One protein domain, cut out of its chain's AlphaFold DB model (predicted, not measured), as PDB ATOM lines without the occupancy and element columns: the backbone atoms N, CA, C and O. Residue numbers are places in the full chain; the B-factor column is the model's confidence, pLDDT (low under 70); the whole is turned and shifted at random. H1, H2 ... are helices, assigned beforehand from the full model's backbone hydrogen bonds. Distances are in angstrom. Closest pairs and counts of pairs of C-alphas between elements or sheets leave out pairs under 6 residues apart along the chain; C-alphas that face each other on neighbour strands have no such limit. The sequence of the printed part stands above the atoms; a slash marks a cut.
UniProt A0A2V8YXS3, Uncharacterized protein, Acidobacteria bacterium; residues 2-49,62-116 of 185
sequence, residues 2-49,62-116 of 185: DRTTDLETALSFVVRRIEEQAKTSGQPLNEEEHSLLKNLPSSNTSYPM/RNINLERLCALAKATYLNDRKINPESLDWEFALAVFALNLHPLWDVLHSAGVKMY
ATOM      1  N   ASP A   2     247.738 271.522 270.986       75.06
ATOM      2  CA  ASP A   2     247.187 270.412 271.763       75.06
ATOM      3  C   ASP A   2     245.938 270.923 272.500       75.06
ATOM      4  O   ASP A   2     246.002 271.449 273.610       75.06
ATOM      5  N   ARG A   3     244.796 270.840 271.806       68.88
ATOM      6  CA  ARG A   3     243.508 271.408 272.243       68.88
ATOM      7  C   ARG A   3     243.073 270.866 273.608       68.88
ATOM      8  O   ARG A   3     242.426 271.586 274.360       68.88
ATOM      9  N   THR A   4     243.438 269.622 273.912       73.69
ATOM     10  CA  THR A   4     243.152 268.952 275.182       73.69
ATOM     11  C   THR A   4     243.942 269.560 276.332       73.69
ATOM     12  O   THR A   4     243.342 269.935 277.337       73.69
ATOM     13  N   THR A   5     245.252 269.762 276.163       79.38
ATOM     14  CA  THR A   5     246.079 270.408 277.199       79.38
ATOM     15  C   THR A   5     245.704 271.875 277.425       79.38
ATOM     16  O   THR A   5     245.678 272.337 278.566       79.38
ATOM     17  N   ASP A   6     245.350 272.607 276.363       77.56
ATOM     18  CA  ASP A   6     244.896 273.998 276.475       77.56
ATOM     19  C   ASP A   6     243.570 274.099 277.232       77.56
ATOM     20  O   ASP A   6     243.410 274.968 278.090       77.56
ATOM     21  N   LEU A   7     242.638 273.183 276.953       79.38
ATOM     22  CA  LEU A   7     241.363 273.090 277.657       79.38
ATOM     23  C   LEU A   7     241.557 272.765 279.140       79.38
ATOM     24  O   LEU A   7     240.959 273.428 279.983       79.38
ATOM     25  N   GLU A   8     242.412 271.796 279.467       80.25
ATOM     26  CA  GLU A   8     242.727 271.432 280.852       80.25
ATOM     27  C   GLU A   8     243.403 272.589 281.606       80.25
ATOM     28  O   GLU A   8     243.065 272.881 282.755       80.25
ATOM     29  N   THR A   9     244.300 273.316 280.938       83.06
ATOM     30  CA  THR A   9     244.963 274.500 281.500       83.06
ATOM     31  C   THR A   9     243.959 275.626 281.769       83.06
ATOM     32  O   THR A   9     243.950 276.204 282.855       83.06
ATOM     33  N   ALA A  10     243.067 275.916 280.818       83.31
ATOM     34  CA  ALA A  10     242.016 276.921 280.986       83.31
ATOM     35  C   ALA A  10     241.024 276.537 282.096       83.31
ATOM     36  O   ALA A  10     240.638 277.379 282.911       83.31
ATOM     37  N   LEU A  11     240.629 275.264 282.156       83.62
ATOM     38  CA  LEU A  11     239.687 274.750 283.146       83.62
ATOM     39  C   LEU A  11     240.288 274.779 284.551       83.62
ATOM     40  O   LEU A  11     239.667 275.321 285.464       83.62
ATOM     41  N   SER A  12     241.511 274.277 284.720       84.38
ATOM     42  CA  SER A  12     242.214 274.324 286.007       84.38
ATOM     43  C   SER A  12     242.441 275.759 286.489       84.38
ATOM     44  O   SER A  12     242.242 276.036 287.673       84.38
ATOM     45  N   PHE A  13     242.774 276.690 285.587       87.12
ATOM     46  CA  PHE A  13     242.899 278.109 285.916       87.12
ATOM     47  C   PHE A  13     241.586 278.687 286.463       87.12
ATOM     48  O   PHE A  13     241.574 279.212 287.578       87.12
ATOM     49  N   VAL A  14     240.484 278.567 285.712       84.88
ATOM     50  CA  VAL A  14     239.192 279.170 286.085       84.88
ATOM     51  C   VAL A  14     238.623 278.536 287.353       84.88
ATOM     52  O   VAL A  14     238.186 279.260 288.247       84.88
ATOM     53  N   VAL A  15     238.676 277.206 287.475       84.75
ATOM     54  CA  VAL A  15     238.190 276.490 288.667       84.75
ATOM     55  C   VAL A  15     238.970 276.917 289.908       84.75
ATOM     56  O   VAL A  15     238.359 277.324 290.896       84.75
ATOM     57  N   ARG A  16     240.308 276.924 289.843       86.31
ATOM     58  CA  ARG A  16     241.153 277.343 290.970       86.31
ATOM     59  C   ARG A  16     240.840 278.774 291.407       86.31
ATOM     60  O   ARG A  16     240.724 279.039 292.599       86.31
ATOM     61  N   ARG A  17     240.678 279.693 290.453       85.38
ATOM     62  CA  ARG A  17     240.383 281.103 290.737       85.38
ATOM     63  C   ARG A  17     239.025 281.289 291.411       85.38
ATOM     64  O   ARG A  17     238.932 281.999 292.411       85.38
ATOM     65  N   ILE A  18     237.991 280.609 290.919       84.19
ATOM     66  CA  ILE A  18     236.656 280.654 291.530       84.19
ATOM     67  C   ILE A  18     236.681 280.032 292.936       84.19
ATOM     68  O   ILE A  18     236.077 280.587 293.852       84.19
ATOM     69  N   GLU A  19     237.414 278.933 293.143       85.25
ATOM     70  CA  GLU A  19     237.600 278.317 294.465       85.25
ATOM     71  C   GLU A  19     238.301 279.244 295.464       85.25
ATOM     72  O   GLU A  19     237.863 279.365 296.610       85.25
ATOM     73  N   GLU A  20     239.384 279.904 295.048       86.75
ATOM     74  CA  GLU A  20     240.108 280.884 295.866       86.75
ATOM     75  C   GLU A  20     239.183 282.035 296.284       86.75
ATOM     76  O   GLU A  20     239.131 282.406 297.463       86.75
ATOM     77  N   GLN A  21     238.387 282.559 295.349       84.69
ATOM     78  CA  GLN A  21     237.438 283.630 295.635       84.69
ATOM     79  C   GLN A  21     236.287 283.171 296.542       84.69
ATOM     80  O   GLN A  21     235.895 283.916 297.438       84.69
ATOM     81  N   ALA A  22     235.767 281.954 296.355       83.56
ATOM     82  CA  ALA A  22     234.717 281.378 297.200       83.56
ATOM     83  C   ALA A  22     235.196 281.165 298.646       83.56
ATOM     84  O   ALA A  22     234.490 281.464 299.609       83.56
ATOM     85  N   LYS A  23     236.443 280.712 298.826       87.00
ATOM     86  CA  LYS A  23     237.070 280.628 300.156       87.00
ATOM     87  C   LYS A  23     237.221 282.015 300.783       87.00
ATOM     88  O   LYS A  23     236.901 282.196 301.955       87.00
ATOM     89  N   THR A  24     237.649 282.997 299.992       84.38
ATOM     90  CA  THR A  24     237.845 284.383 300.446       84.38
ATOM     91  C   THR A  24     236.529 285.065 300.833       84.38
ATOM     92  O   THR A  24     236.505 285.874 301.756       84.38
ATOM     93  N   SER A  25     235.417 284.716 300.179       76.62
ATOM     94  CA  SER A  25     234.084 285.229 300.518       76.62
ATOM     95  C   SER A  25     233.449 284.557 301.743       76.62
ATOM     96  O   SER A  25     232.337 284.918 302.124       76.62
ATOM     97  N   GLY A  26     234.133 283.594 302.373       79.50
ATOM     98  CA  GLY A  26     233.640 282.873 303.548       79.50
ATOM     99  C   GLY A  26     232.567 281.827 303.234       79.50
ATOM    100  O   GLY A  26     231.992 281.251 304.155       79.50
ATOM    101  N   GLN A  27     232.301 281.564 301.953       81.19
ATOM    102  CA  GLN A  27     231.366 280.537 301.511       81.19
ATOM    103  C   GLN A  27     232.049 279.646 300.466       81.19
ATOM    104  O   GLN A  27     231.955 279.941 299.267       81.19
ATOM    105  N   PRO A  28     232.727 278.561 300.891       82.19
ATOM    106  CA  PRO A  28     233.341 277.624 299.960       82.19
ATOM    107  C   PRO A  28     232.290 277.012 299.023       82.19
ATOM    108  O   PRO A  28     231.084 277.038 299.301       82.19
ATOM    109  N   LEU A  29     232.762 276.492 297.891       79.75
ATOM    110  CA  LEU A  29     231.909 275.815 296.920       79.75
ATOM    111  C   LEU A  29     231.325 274.542 297.535       79.75
ATOM    112  O   LEU A  29     232.043 273.762 298.163       79.75
ATOM    113  N   ASN A  30     230.029 274.337 297.339       80.56
ATOM    114  CA  ASN A  30     229.352 273.108 297.729       80.56
ATOM    115  C   ASN A  30     229.654 271.976 296.725       80.56
ATOM    116  O   ASN A  30     230.077 272.234 295.596       80.56
ATOM    117  N   GLU A  31     229.396 270.720 297.100       77.38
ATOM    118  CA  GLU A  31     229.623 269.555 296.224       77.38
ATOM    119  C   GLU A  31     228.863 269.666 294.891       77.38
ATOM    120  O   GLU A  31     229.389 269.317 293.834       77.38
ATOM    121  N   GLU A  32     227.658 270.238 294.919       73.81
ATOM    122  CA  GLU A  32     226.855 270.515 293.726       73.81
ATOM    123  C   GLU A  32     227.500 271.568 292.814       73.81
ATOM    124  O   GLU A  32     227.508 271.405 291.598       73.81
ATOM    125  N   GLU A  33     228.085 272.626 293.378       72.44
ATOM    126  CA  GLU A  33     228.755 273.685 292.612       72.44
ATOM    127  C   GLU A  33     230.072 273.178 292.009       72.44
ATOM    128  O   GLU A  33     230.399 273.498 290.867       72.44
ATOM    129  N   HIS A  34     230.789 272.312 292.732       75.75
ATOM    130  CA  HIS A  34     231.938 271.572 292.206       75.75
ATOM    131  C   HIS A  34     231.548 270.620 291.072       75.75
ATOM    132  O   HIS A  34     232.264 270.523 290.073       75.75
ATOM    133  N   SER A  35     230.426 269.916 291.224       74.94
ATOM    134  CA  SER A  35     229.891 269.036 290.185       74.94
ATOM    135  C   SER A  35     229.477 269.836 288.952       74.94
ATOM    136  O   SER A  35     229.817 269.445 287.840       74.94
ATOM    137  N   LEU A  36     228.844 271.000 289.134       72.06
ATOM    138  CA  LEU A  36     228.483 271.910 288.047       72.06
ATOM    139  C   LEU A  36     229.720 272.459 287.333       72.06
ATOM    140  O   LEU A  36     229.765 272.421 286.113       72.06
ATOM    141  N   LEU A  37     230.756 272.897 288.051       72.12
ATOM    142  CA  LEU A  37     232.005 273.368 287.432       72.12
ATOM    143  C   LEU A  37     232.684 272.295 286.564       72.12
ATOM    144  O   LEU A  37     233.286 272.631 285.545       72.12
ATOM    145  N   LYS A  38     232.580 271.017 286.952       70.50
ATOM    146  CA  LYS A  38     233.161 269.879 286.218       70.50
ATOM    147  C   LYS A  38     232.265 269.355 285.096       70.50
ATOM    148  O   LYS A  38     232.773 268.937 284.064       70.50
ATOM    149  N   ASN A  39     230.953 269.374 285.303       65.00
ATOM    150  CA  ASN A  39     229.945 268.761 284.442       65.00
ATOM    151  C   ASN A  39     228.862 269.777 284.077       65.00
ATOM    152  O   ASN A  39     227.667 269.501 284.209       65.00
ATOM    153  N   LEU A  40     229.264 270.977 283.651       58.84
ATOM    154  CA  LEU A  40     228.294 271.949 283.168       58.84
ATOM    155  C   LEU A  40     227.538 271.309 281.992       58.84
ATOM    156  O   LEU A  40     228.174 270.743 281.097       58.84
ATOM    157  N   PRO A  41     226.198 271.360 281.980       52.59
ATOM    158  CA  PRO A  41     225.435 270.810 280.875       52.59
ATOM    159  C   PRO A  41     225.877 271.491 279.575       52.59
ATOM    160  O   PRO A  41     225.868 272.714 279.462       52.59
ATOM    161  N   SER A  42     226.268 270.689 278.584       42.31
ATOM    162  CA  SER A  42     226.733 271.153 277.269       42.31
ATOM    163  C   SER A  42     225.619 271.757 276.403       42.31
ATOM    164  O   SER A  42     225.847 272.113 275.250       42.31
ATOM    165  N   SER A  43     224.397 271.856 276.921       41.72
ATOM    166  CA  SER A  43     223.219 272.267 276.172       41.72
ATOM    167  C   SER A  43     222.640 273.557 276.734       41.72
ATOM    168  O   SER A  43     221.990 273.554 277.773       41.72
ATOM    169  N   ASN A  44     222.848 274.653 276.009       38.62
ATOM    170  CA  ASN A  44     221.804 275.236 275.166       38.62
ATOM    171  C   ASN A  44     220.354 275.123 275.700       38.62
ATOM    172  O   ASN A  44     219.459 274.694 274.979       38.62
ATOM    173  N   THR A  45     220.103 275.492 276.952       35.34
ATOM    174  CA  THR A  45     218.760 275.874 277.408       35.34
ATOM    175  C   THR A  45     218.610 277.358 277.137       35.34
ATOM    176  O   THR A  45     219.050 278.175 277.937       35.34
ATOM    177  N   SER A  46     218.073 277.677 275.956       35.31
ATOM    178  CA  SER A  46     217.396 278.932 275.609       35.31
ATOM    179  C   SER A  46     217.750 280.156 276.462       35.31
ATOM    180  O   SER A  46     216.890 280.734 277.116       35.31
ATOM    181  N   TYR A  47     218.986 280.635 276.372       33.97
ATOM    182  CA  TYR A  47     219.190 282.075 276.377       33.97
ATOM    183  C   TYR A  47     219.487 282.466 274.940       33.97
ATOM    184  O   TYR A  47     220.642 282.432 274.512       33.97
ATOM    185  N   PRO A  48     218.451 282.781 274.143       33.75
ATOM    186  CA  PRO A  48     218.683 283.437 272.880       33.75
ATOM    187  C   PRO A  48     219.322 284.784 273.208       33.75
ATOM    188  O   PRO A  48     218.653 285.746 273.584       33.75
ATOM    189  N   MET A  49     220.642 284.842 273.071       37.72
ATOM    190  CA  MET A  49     221.420 286.070 273.015       37.72
ATOM    191  C   MET A  49     221.024 286.782 271.708       37.72
ATOM    192  O   MET A  49     221.743 286.742 270.716       37.72
ATOM    193  N   ARG A  62     214.899 279.043 288.223       58.41
ATOM    194  CA  ARG A  62     216.050 279.846 288.641       58.41
ATOM    195  C   ARG A  62     217.132 278.949 289.249       58.41
ATOM    196  O   ARG A  62     216.958 278.434 290.353       58.41
ATOM    197  N   ASN A  63     218.255 278.777 288.554       70.19
ATOM    198  CA  ASN A  63     219.386 278.002 289.060       70.19
ATOM    199  C   ASN A  63     220.295 278.892 289.928       70.19
ATOM    200  O   ASN A  63     221.204 279.557 289.432       70.19
ATOM    201  N   ILE A  64     220.033 278.898 291.237       74.62
ATOM    202  CA  ILE A  64     220.746 279.724 292.229       74.62
ATOM    203  C   ILE A  64     222.248 279.389 292.268       74.62
ATOM    204  O   ILE A  64     223.072 280.292 292.409       74.62
ATOM    205  N   ASN A  65     222.611 278.117 292.086       72.19
ATOM    206  CA  ASN A  65     224.007 277.672 292.072       72.19
ATOM    207  C   ASN A  65     224.758 278.244 290.857       72.19
ATOM    208  O   ASN A  65     225.889 278.708 290.983       72.19
ATOM    209  N   LEU A  66     224.112 278.283 289.687       70.06
ATOM    210  CA  LEU A  66     224.690 278.884 288.482       70.06
ATOM    211  C   LEU A  66     224.815 280.409 288.605       70.06
ATOM    212  O   LEU A  66     225.861 280.961 288.274       70.06
ATOM    213  N   GLU A  67     223.807 281.094 289.154       75.00
ATOM    214  CA  GLU A  67     223.892 282.537 289.432       75.00
ATOM    215  C   GLU A  67     225.036 282.870 290.397       75.00
ATOM    216  O   GLU A  67     225.786 283.825 290.170       75.00
ATOM    217  N   ARG A  68     225.203 282.066 291.453       79.00
ATOM    218  CA  ARG A  68     226.300 282.220 292.411       79.00
ATOM    219  C   ARG A  68     227.656 281.981 291.751       79.00
ATOM    220  O   ARG A  68     228.565 282.780 291.970       79.00
ATOM    221  N   LEU A  69     227.787 280.962 290.900       79.00
ATOM    222  CA  LEU A  69     229.003 280.722 290.115       79.00
ATOM    223  C   LEU A  69     229.328 281.896 289.181       79.00
ATOM    224  O   LEU A  69     230.470 282.352 289.168       79.00
ATOM    225  N   CYS A  70     228.342 282.446 288.464       76.75
ATOM    226  CA  CYS A  70     228.545 283.628 287.620       76.75
ATOM    227  C   CYS A  70     228.949 284.861 288.446       76.75
ATOM    228  O   CYS A  70     229.837 285.618 288.045       76.75
ATOM    229  N   ALA A  71     228.344 285.061 289.621       79.00
ATOM    230  CA  ALA A  71     228.698 286.153 290.525       79.00
ATOM    231  C   ALA A  71     230.125 286.007 291.080       79.00
ATOM    232  O   ALA A  71     230.870 286.989 291.117       79.00
ATOM    233  N   LEU A  72     230.531 284.791 291.459       82.81
ATOM    234  CA  LEU A  72     231.893 284.489 291.899       82.81
ATOM    235  C   LEU A  72     232.896 284.681 290.762       82.81
ATOM    236  O   LEU A  72     233.899 285.365 290.956       82.81
ATOM    237  N   ALA A  73     232.613 284.164 289.565       83.19
ATOM    238  CA  ALA A  73     233.454 284.360 288.387       83.19
ATOM    239  C   ALA A  73     233.641 285.855 288.078       83.19
ATOM    240  O   ALA A  73     234.765 286.310 287.878       83.19
ATOM    241  N   LYS A  74     232.564 286.648 288.149       82.00
ATOM    242  CA  LYS A  74     232.608 288.107 287.984       82.00
ATOM    243  C   LYS A  74     233.458 288.792 289.050       82.00
ATOM    244  O   LYS A  74     234.286 289.636 288.716       82.00
ATOM    245  N   ALA A  75     233.253 288.452 290.321       83.50
ATOM    246  CA  ALA A  75     234.019 289.026 291.424       83.50
ATOM    247  C   ALA A  75     235.513 288.705 291.288       83.50
ATOM    248  O   ALA A  75     236.346 289.593 291.445       83.50
ATOM    249  N   THR A  76     235.832 287.463 290.924       85.94
ATOM    250  CA  THR A  76     237.209 287.003 290.727       85.94
ATOM    251  C   THR A  76     237.866 287.722 289.558       85.94
ATOM    252  O   THR A  76     238.942 288.281 289.715       85.94
ATOM    253  N   TYR A  77     237.187 287.799 288.412       83.00
ATOM    254  CA  TYR A  77     237.683 288.512 287.237       83.00
ATOM    255  C   TYR A  77     237.935 289.999 287.520       83.00
ATOM    256  O   TYR A  77     238.976 290.535 287.145       83.00
ATOM    257  N   LEU A  78     237.013 290.680 288.210       83.88
ATOM    258  CA  LEU A  78     237.198 292.086 288.585       83.88
ATOM    259  C   LEU A  78     238.359 292.274 289.570       83.88
ATOM    260  O   LEU A  78     239.086 293.263 289.466       83.88
ATOM    261  N   ASN A  79     238.537 291.341 290.508       84.06
ATOM    262  CA  ASN A  79     239.637 291.371 291.465       84.06
ATOM    263  C   ASN A  79     240.989 291.135 290.772       84.06
ATOM    264  O   ASN A  79     241.899 291.949 290.908       84.06
ATOM    265  N   ASP A  80     241.086 290.096 289.943       83.88
ATOM    266  CA  ASP A  80     242.285 289.783 289.162       83.88
ATOM    267  C   ASP A  80     242.650 290.928 288.219       83.88
ATOM    268  O   ASP A  80     243.813 291.303 288.142       83.88
ATOM    269  N   ARG A  81     241.667 291.565 287.571       81.50
ATOM    270  CA  ARG A  81     241.909 292.720 286.695       81.50
ATOM    271  C   ARG A  81     242.374 293.964 287.456       81.50
ATOM    272  O   ARG A  81     243.069 294.803 286.889       81.50
ATOM    273  N   LYS A  82     241.999 294.103 288.730       83.19
ATOM    274  CA  LYS A  82     242.508 295.171 289.603       83.19
ATOM    275  C   LYS A  82     243.959 294.910 290.018       83.19
ATOM    276  O   LYS A  82     244.720 295.863 290.151       83.19
ATOM    277  N   ILE A  83     244.320 293.645 290.232       83.75
ATOM    278  CA  ILE A  83     245.665 293.226 290.653       83.75
ATOM    279  C   ILE A  83     246.632 293.201 289.461       83.75
ATOM    280  O   ILE A  83     247.754 293.687 289.573       83.75
ATOM    281  N   ASN A  84     246.200 292.662 288.323       77.62
ATOM    282  CA  ASN A  84     246.978 292.547 287.098       77.62
ATOM    283  C   ASN A  84     246.115 292.913 285.871       77.62
ATOM    284  O   ASN A  84     245.516 292.032 285.246       77.62
ATOM    285  N   PRO A  85     246.040 294.206 285.510       75.62
ATOM    286  CA  PRO A  85     245.208 294.668 284.398       75.62
ATOM    287  C   PRO A  85     245.691 294.200 283.018       75.62
ATOM    288  O   PRO A  85     244.897 294.227 282.080       75.62
ATOM    289  N   GLU A  86     246.950 293.767 282.898       74.81
ATOM    290  CA  GLU A  86     247.574 293.306 281.648       74.81
ATOM    291  C   GLU A  86     247.475 291.779 281.456       74.81
ATOM    292  O   GLU A  86     247.907 291.253 280.430       74.81
ATOM    293  N   SER A  87     246.927 291.038 282.431       77.50
ATOM    294  CA  SER A  87     246.768 289.583 282.307       77.50
ATOM    295  C   SER A  87     245.753 289.235 281.214       77.50
ATOM    296  O   SER A  87     244.595 289.651 281.248       77.50
ATOM    297  N   LEU A  88     246.191 288.395 280.274       79.62
ATOM    298  CA  LEU A  88     245.361 287.822 279.212       79.62
ATOM    299  C   LEU A  88     244.822 286.430 279.580       79.62
ATOM    300  O   LEU A  88     244.233 285.764 278.732       79.62
ATOM    301  N   ASP A  89     245.015 285.966 280.817       83.19
ATOM    302  CA  ASP A  89     244.698 284.586 281.220       83.19
ATOM    303  C   ASP A  89     243.188 284.308 281.160       83.19
ATOM    304  O   ASP A  89     242.745 283.256 280.695       83.19
ATOM    305  N   TRP A  90     242.376 285.298 281.546       82.94
ATOM    306  CA  TRP A  90     240.916 285.240 281.439       82.94
ATOM    307  C   TRP A  90     240.436 285.250 279.982       82.94
ATOM    308  O   TRP A  90     239.485 284.547 279.639       82.94
ATOM    309  N   GLU A  91     241.106 286.009 279.114       83.50
ATOM    310  CA  GLU A  91     240.792 286.094 277.682       83.50
ATOM    311  C   GLU A  91     241.206 284.811 276.947       83.50
ATOM    312  O   GLU A  91     240.462 284.309 276.103       83.50
ATOM    313  N   PHE A  92     242.342 284.225 277.337       82.50
ATOM    314  CA  PHE A  92     242.795 282.910 276.899       82.50
ATOM    315  C   PHE A  92     241.794 281.818 277.292       82.50
ATOM    316  O   PHE A  92     241.345 281.073 276.423       82.50
ATOM    317  N   ALA A  93     241.391 281.749 278.566       83.69
ATOM    318  CA  ALA A  93     240.438 280.743 279.036       83.69
ATOM    319  C   ALA A  93     239.085 280.862 278.320       83.69
ATOM    320  O   ALA A  93     238.524 279.866 277.858       83.69
ATOM    321  N   LEU A  94     238.605 282.095 278.145       82.31
ATOM    322  CA  LEU A  94     237.391 282.390 277.396       82.31
ATOM    323  C   LEU A  94     237.512 281.930 275.925       82.31
ATOM    324  O   LEU A  94     236.621 281.249 275.419       82.31
ATOM    325  N   ALA A  95     238.623 282.219 275.242       78.19
ATOM    326  CA  ALA A  95     238.845 281.783 273.860       78.19
ATOM    327  C   ALA A  95     238.942 280.252 273.723       78.19
ATOM    328  O   ALA A  95     238.359 279.678 272.800       78.19
ATOM    329  N   VAL A  96     239.621 279.577 274.653       78.12
ATOM    330  CA  VAL A  96     239.739 278.110 274.675       78.12
ATOM    331  C   VAL A  96     238.380 277.445 274.904       78.12
ATOM    332  O   VAL A  96     238.073 276.448 274.243       78.12
ATOM    333  N   PHE A  97     237.534 277.991 275.783       78.50
ATOM    334  CA  PHE A  97     236.187 277.456 275.999       78.50
ATOM    335  C   PHE A  97     235.271 277.675 274.798       78.50
ATOM    336  O   PHE A  97     234.575 276.738 274.414       78.50
ATOM    337  N   ALA A  98     235.319 278.838 274.144       72.50
ATOM    338  CA  ALA A  98     234.583 279.043 272.893       72.50
ATOM    339  C   ALA A  98     235.011 278.061 271.799       72.50
ATOM    340  O   ALA A  98     234.163 277.484 271.121       72.50
ATOM    341  N   LEU A  99     236.322 277.843 271.646       72.88
ATOM    342  CA  LEU A  99     236.860 276.965 270.608       72.88
ATOM    343  C   LEU A  99     236.415 275.508 270.794       72.88
ATOM    344  O   LEU A  99     236.168 274.804 269.817       72.88
ATOM    345  N   ASN A 100     236.333 275.057 272.047       67.75
ATOM    346  CA  ASN A 100     235.923 273.699 272.400       67.75
ATOM    347  C   ASN A 100     234.409 273.567 272.636       67.75
ATOM    348  O   ASN A 100     233.964 272.498 273.044       67.75
ATOM    349  N   LEU A 101     233.624 274.626 272.387       69.00
ATOM    350  CA  LEU A 101     232.183 274.677 272.677       69.00
ATOM    351  C   LEU A 101     231.868 274.298 274.139       69.00
ATOM    352  O   LEU A 101     230.854 273.668 274.433       69.00
ATOM    353  N   HIS A 102     232.765 274.662 275.056       70.44
ATOM    354  CA  HIS A 102     232.665 274.301 276.460       70.44
ATOM    355  C   HIS A 102     231.676 275.232 277.180       70.44
ATOM    356  O   HIS A 102     231.804 276.451 277.063       70.44
ATOM    357  N   PRO A 103     230.737 274.715 277.988       70.06
ATOM    358  CA  PRO A 103     229.677 275.518 278.612       70.06
ATOM    359  C   PRO A 103     230.173 276.566 279.627       70.06
ATOM    360  O   PRO A 103     229.492 277.561 279.864       70.06
ATOM    361  N   LEU A 104     231.397 276.426 280.160       75.94
ATOM    362  CA  LEU A 104     232.069 277.484 280.950       75.94
ATOM    363  C   LEU A 104     232.252 278.801 280.179       75.94
ATOM    364  O   LEU A 104     232.423 279.850 280.803       75.94
ATOM    365  N   TRP A 105     232.211 278.760 278.844       76.06
ATOM    366  CA  TRP A 105     232.171 279.951 278.001       76.06
ATOM    367  C   TRP A 105     231.093 280.938 278.469       76.06
ATOM    368  O   TRP A 105     231.372 282.124 278.627       76.06
ATOM    369  N   ASP A 106     229.883 280.446 278.739       71.31
ATOM    370  CA  ASP A 106     228.729 281.289 279.061       71.31
ATOM    371  C   ASP A 106     228.833 281.895 280.473       71.31
ATOM    372  O   ASP A 106     228.504 283.060 280.709       71.31
ATOM    373  N   VAL A 107     229.420 281.142 281.408       78.31
ATOM    374  CA  VAL A 107     229.734 281.617 282.766       78.31
ATOM    375  C   VAL A 107     230.749 282.766 282.720       78.31
ATOM    376  O   VAL A 107     230.554 283.798 283.360       78.31
ATOM    377  N   LEU A 108     231.817 282.637 281.926       80.38
ATOM    378  CA  LEU A 108     232.798 283.715 281.754       80.38
ATOM    379  C   LEU A 108     232.216 284.913 280.988       80.38
ATOM    380  O   LEU A 108     232.511 286.066 281.313       80.38
ATOM    381  N   HIS A 109     231.376 284.654 279.986       75.50
ATOM    382  CA  HIS A 109     230.727 285.706 279.212       75.50
ATOM    383  C   HIS A 109     229.785 286.544 280.089       75.50
ATOM    384  O   HIS A 109     229.878 287.773 280.107       75.50
ATOM    385  N   SER A 110     228.934 285.889 280.884       71.25
ATOM    386  CA  SER A 110     228.043 286.543 281.853       71.25
ATOM    387  C   SER A 110     228.802 287.236 282.994       71.25
ATOM    388  O   SER A 110     228.358 288.274 283.493       71.25
ATOM    389  N   ALA A 111     229.997 286.750 283.347       72.06
ATOM    390  CA  ALA A 111     230.912 287.430 284.263       72.06
ATOM    391  C   ALA A 111     231.498 288.743 283.696       72.06
ATOM    392  O   ALA A 111     232.094 289.529 284.437       72.06
ATOM    393  N   GLY A 112     231.296 289.029 282.406       71.44
ATOM    394  CA  GLY A 112     231.766 290.246 281.749       71.44
ATOM    395  C   GLY A 112     233.202 290.153 281.231       71.44
ATOM    396  O   GLY A 112     233.807 291.188 280.919       71.44
ATOM    397  N   VAL A 113     233.750 288.937 281.122       74.69
ATOM    398  CA  VAL A 113     234.995 288.710 280.387       74.69
ATOM    399  C   VAL A 113     234.694 288.992 278.920       74.69
ATOM    400  O   VAL A 113     233.867 288.334 278.286       74.69
ATOM    401  N   LYS A 114     235.304 290.048 278.386       68.12
ATOM    402  CA  LYS A 114     235.075 290.433 276.996       68.12
ATOM    403  C   LYS A 114     235.887 289.499 276.121       68.12
ATOM    404  O   LYS A 114     237.100 289.414 276.272       68.12
ATOM    405  N   MET A 115     235.223 288.844 275.176       62.97
ATOM    406  CA  MET A 115     235.933 288.165 274.103       62.97
ATOM    407  C   MET A 115     236.740 289.208 273.335       62.97
ATOM    408  O   MET A 115     236.217 290.284 273.016       62.97
ATOM    409  N   TYR A 116     238.007 288.906 273.068       54.12
ATOM    410  CA  TYR A 116     238.855 289.785 272.286       54.12
ATOM    411  C   TYR A 116     238.192 290.050 270.934       54.12
ATOM    412  O   TYR A 116     238.032 289.148 270.118       54.12
TER     413      TYR A 116
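Overview. This is residues 2 to 49 and 62 to 116 of the 185 residues of an uncharacterized protein of Acidobacteria bacterium (UniProt A0A2V8YXS3). Two long helices, H1 and H3, cross almost at right angles, residues 17 to 22 of H1 meeting residues 69 to 76 of H3. H4 packs on residues 6 to 14 of H1, short H5 packs on both H3 and H4, and H2 packs on residues 65 to 69 of H3. The printed part, 103 residues with five named helices, H1 to H5 in chain order, and no named strand, is all helix and compact, with a radius of gyration of the C-alphas of 13.0 A and spans of 35 by 34 by 27 A.

Arrangement. H1, residues 3 to 24, touches H3, residues 64 to 83, about perpendicular at 88 degrees; their closest C-alphas, of Ile 18 and Ala 73, are 5.8 A apart. H1 touches H4, residues 89 to 99, closest at the C-alphas of Ala 10 and Ala 93, 4.6 A. H5, residues 104 to 110, touches H3, closest at the C-alphas of Cys 70 and Val 107, 5.4 A. H2, residues 31 to 38, is apart from H4. Every O i to N i+4 pair is within hydrogen-bond range in H1 to H5.

Along the chain. H1 runs 31.6 A from C-alpha 3 at (243.508, 271.408, 272.243), H3 28.4 A; H5 ends at C-alpha 110, (228.043, 286.543, 281.853).

Size, cuts and confidence. Residues 50 to 61 are not printed; C-alphas 49 and 62 are 17.7 A apart. Confidence is low at, among others, residues 39 to 49.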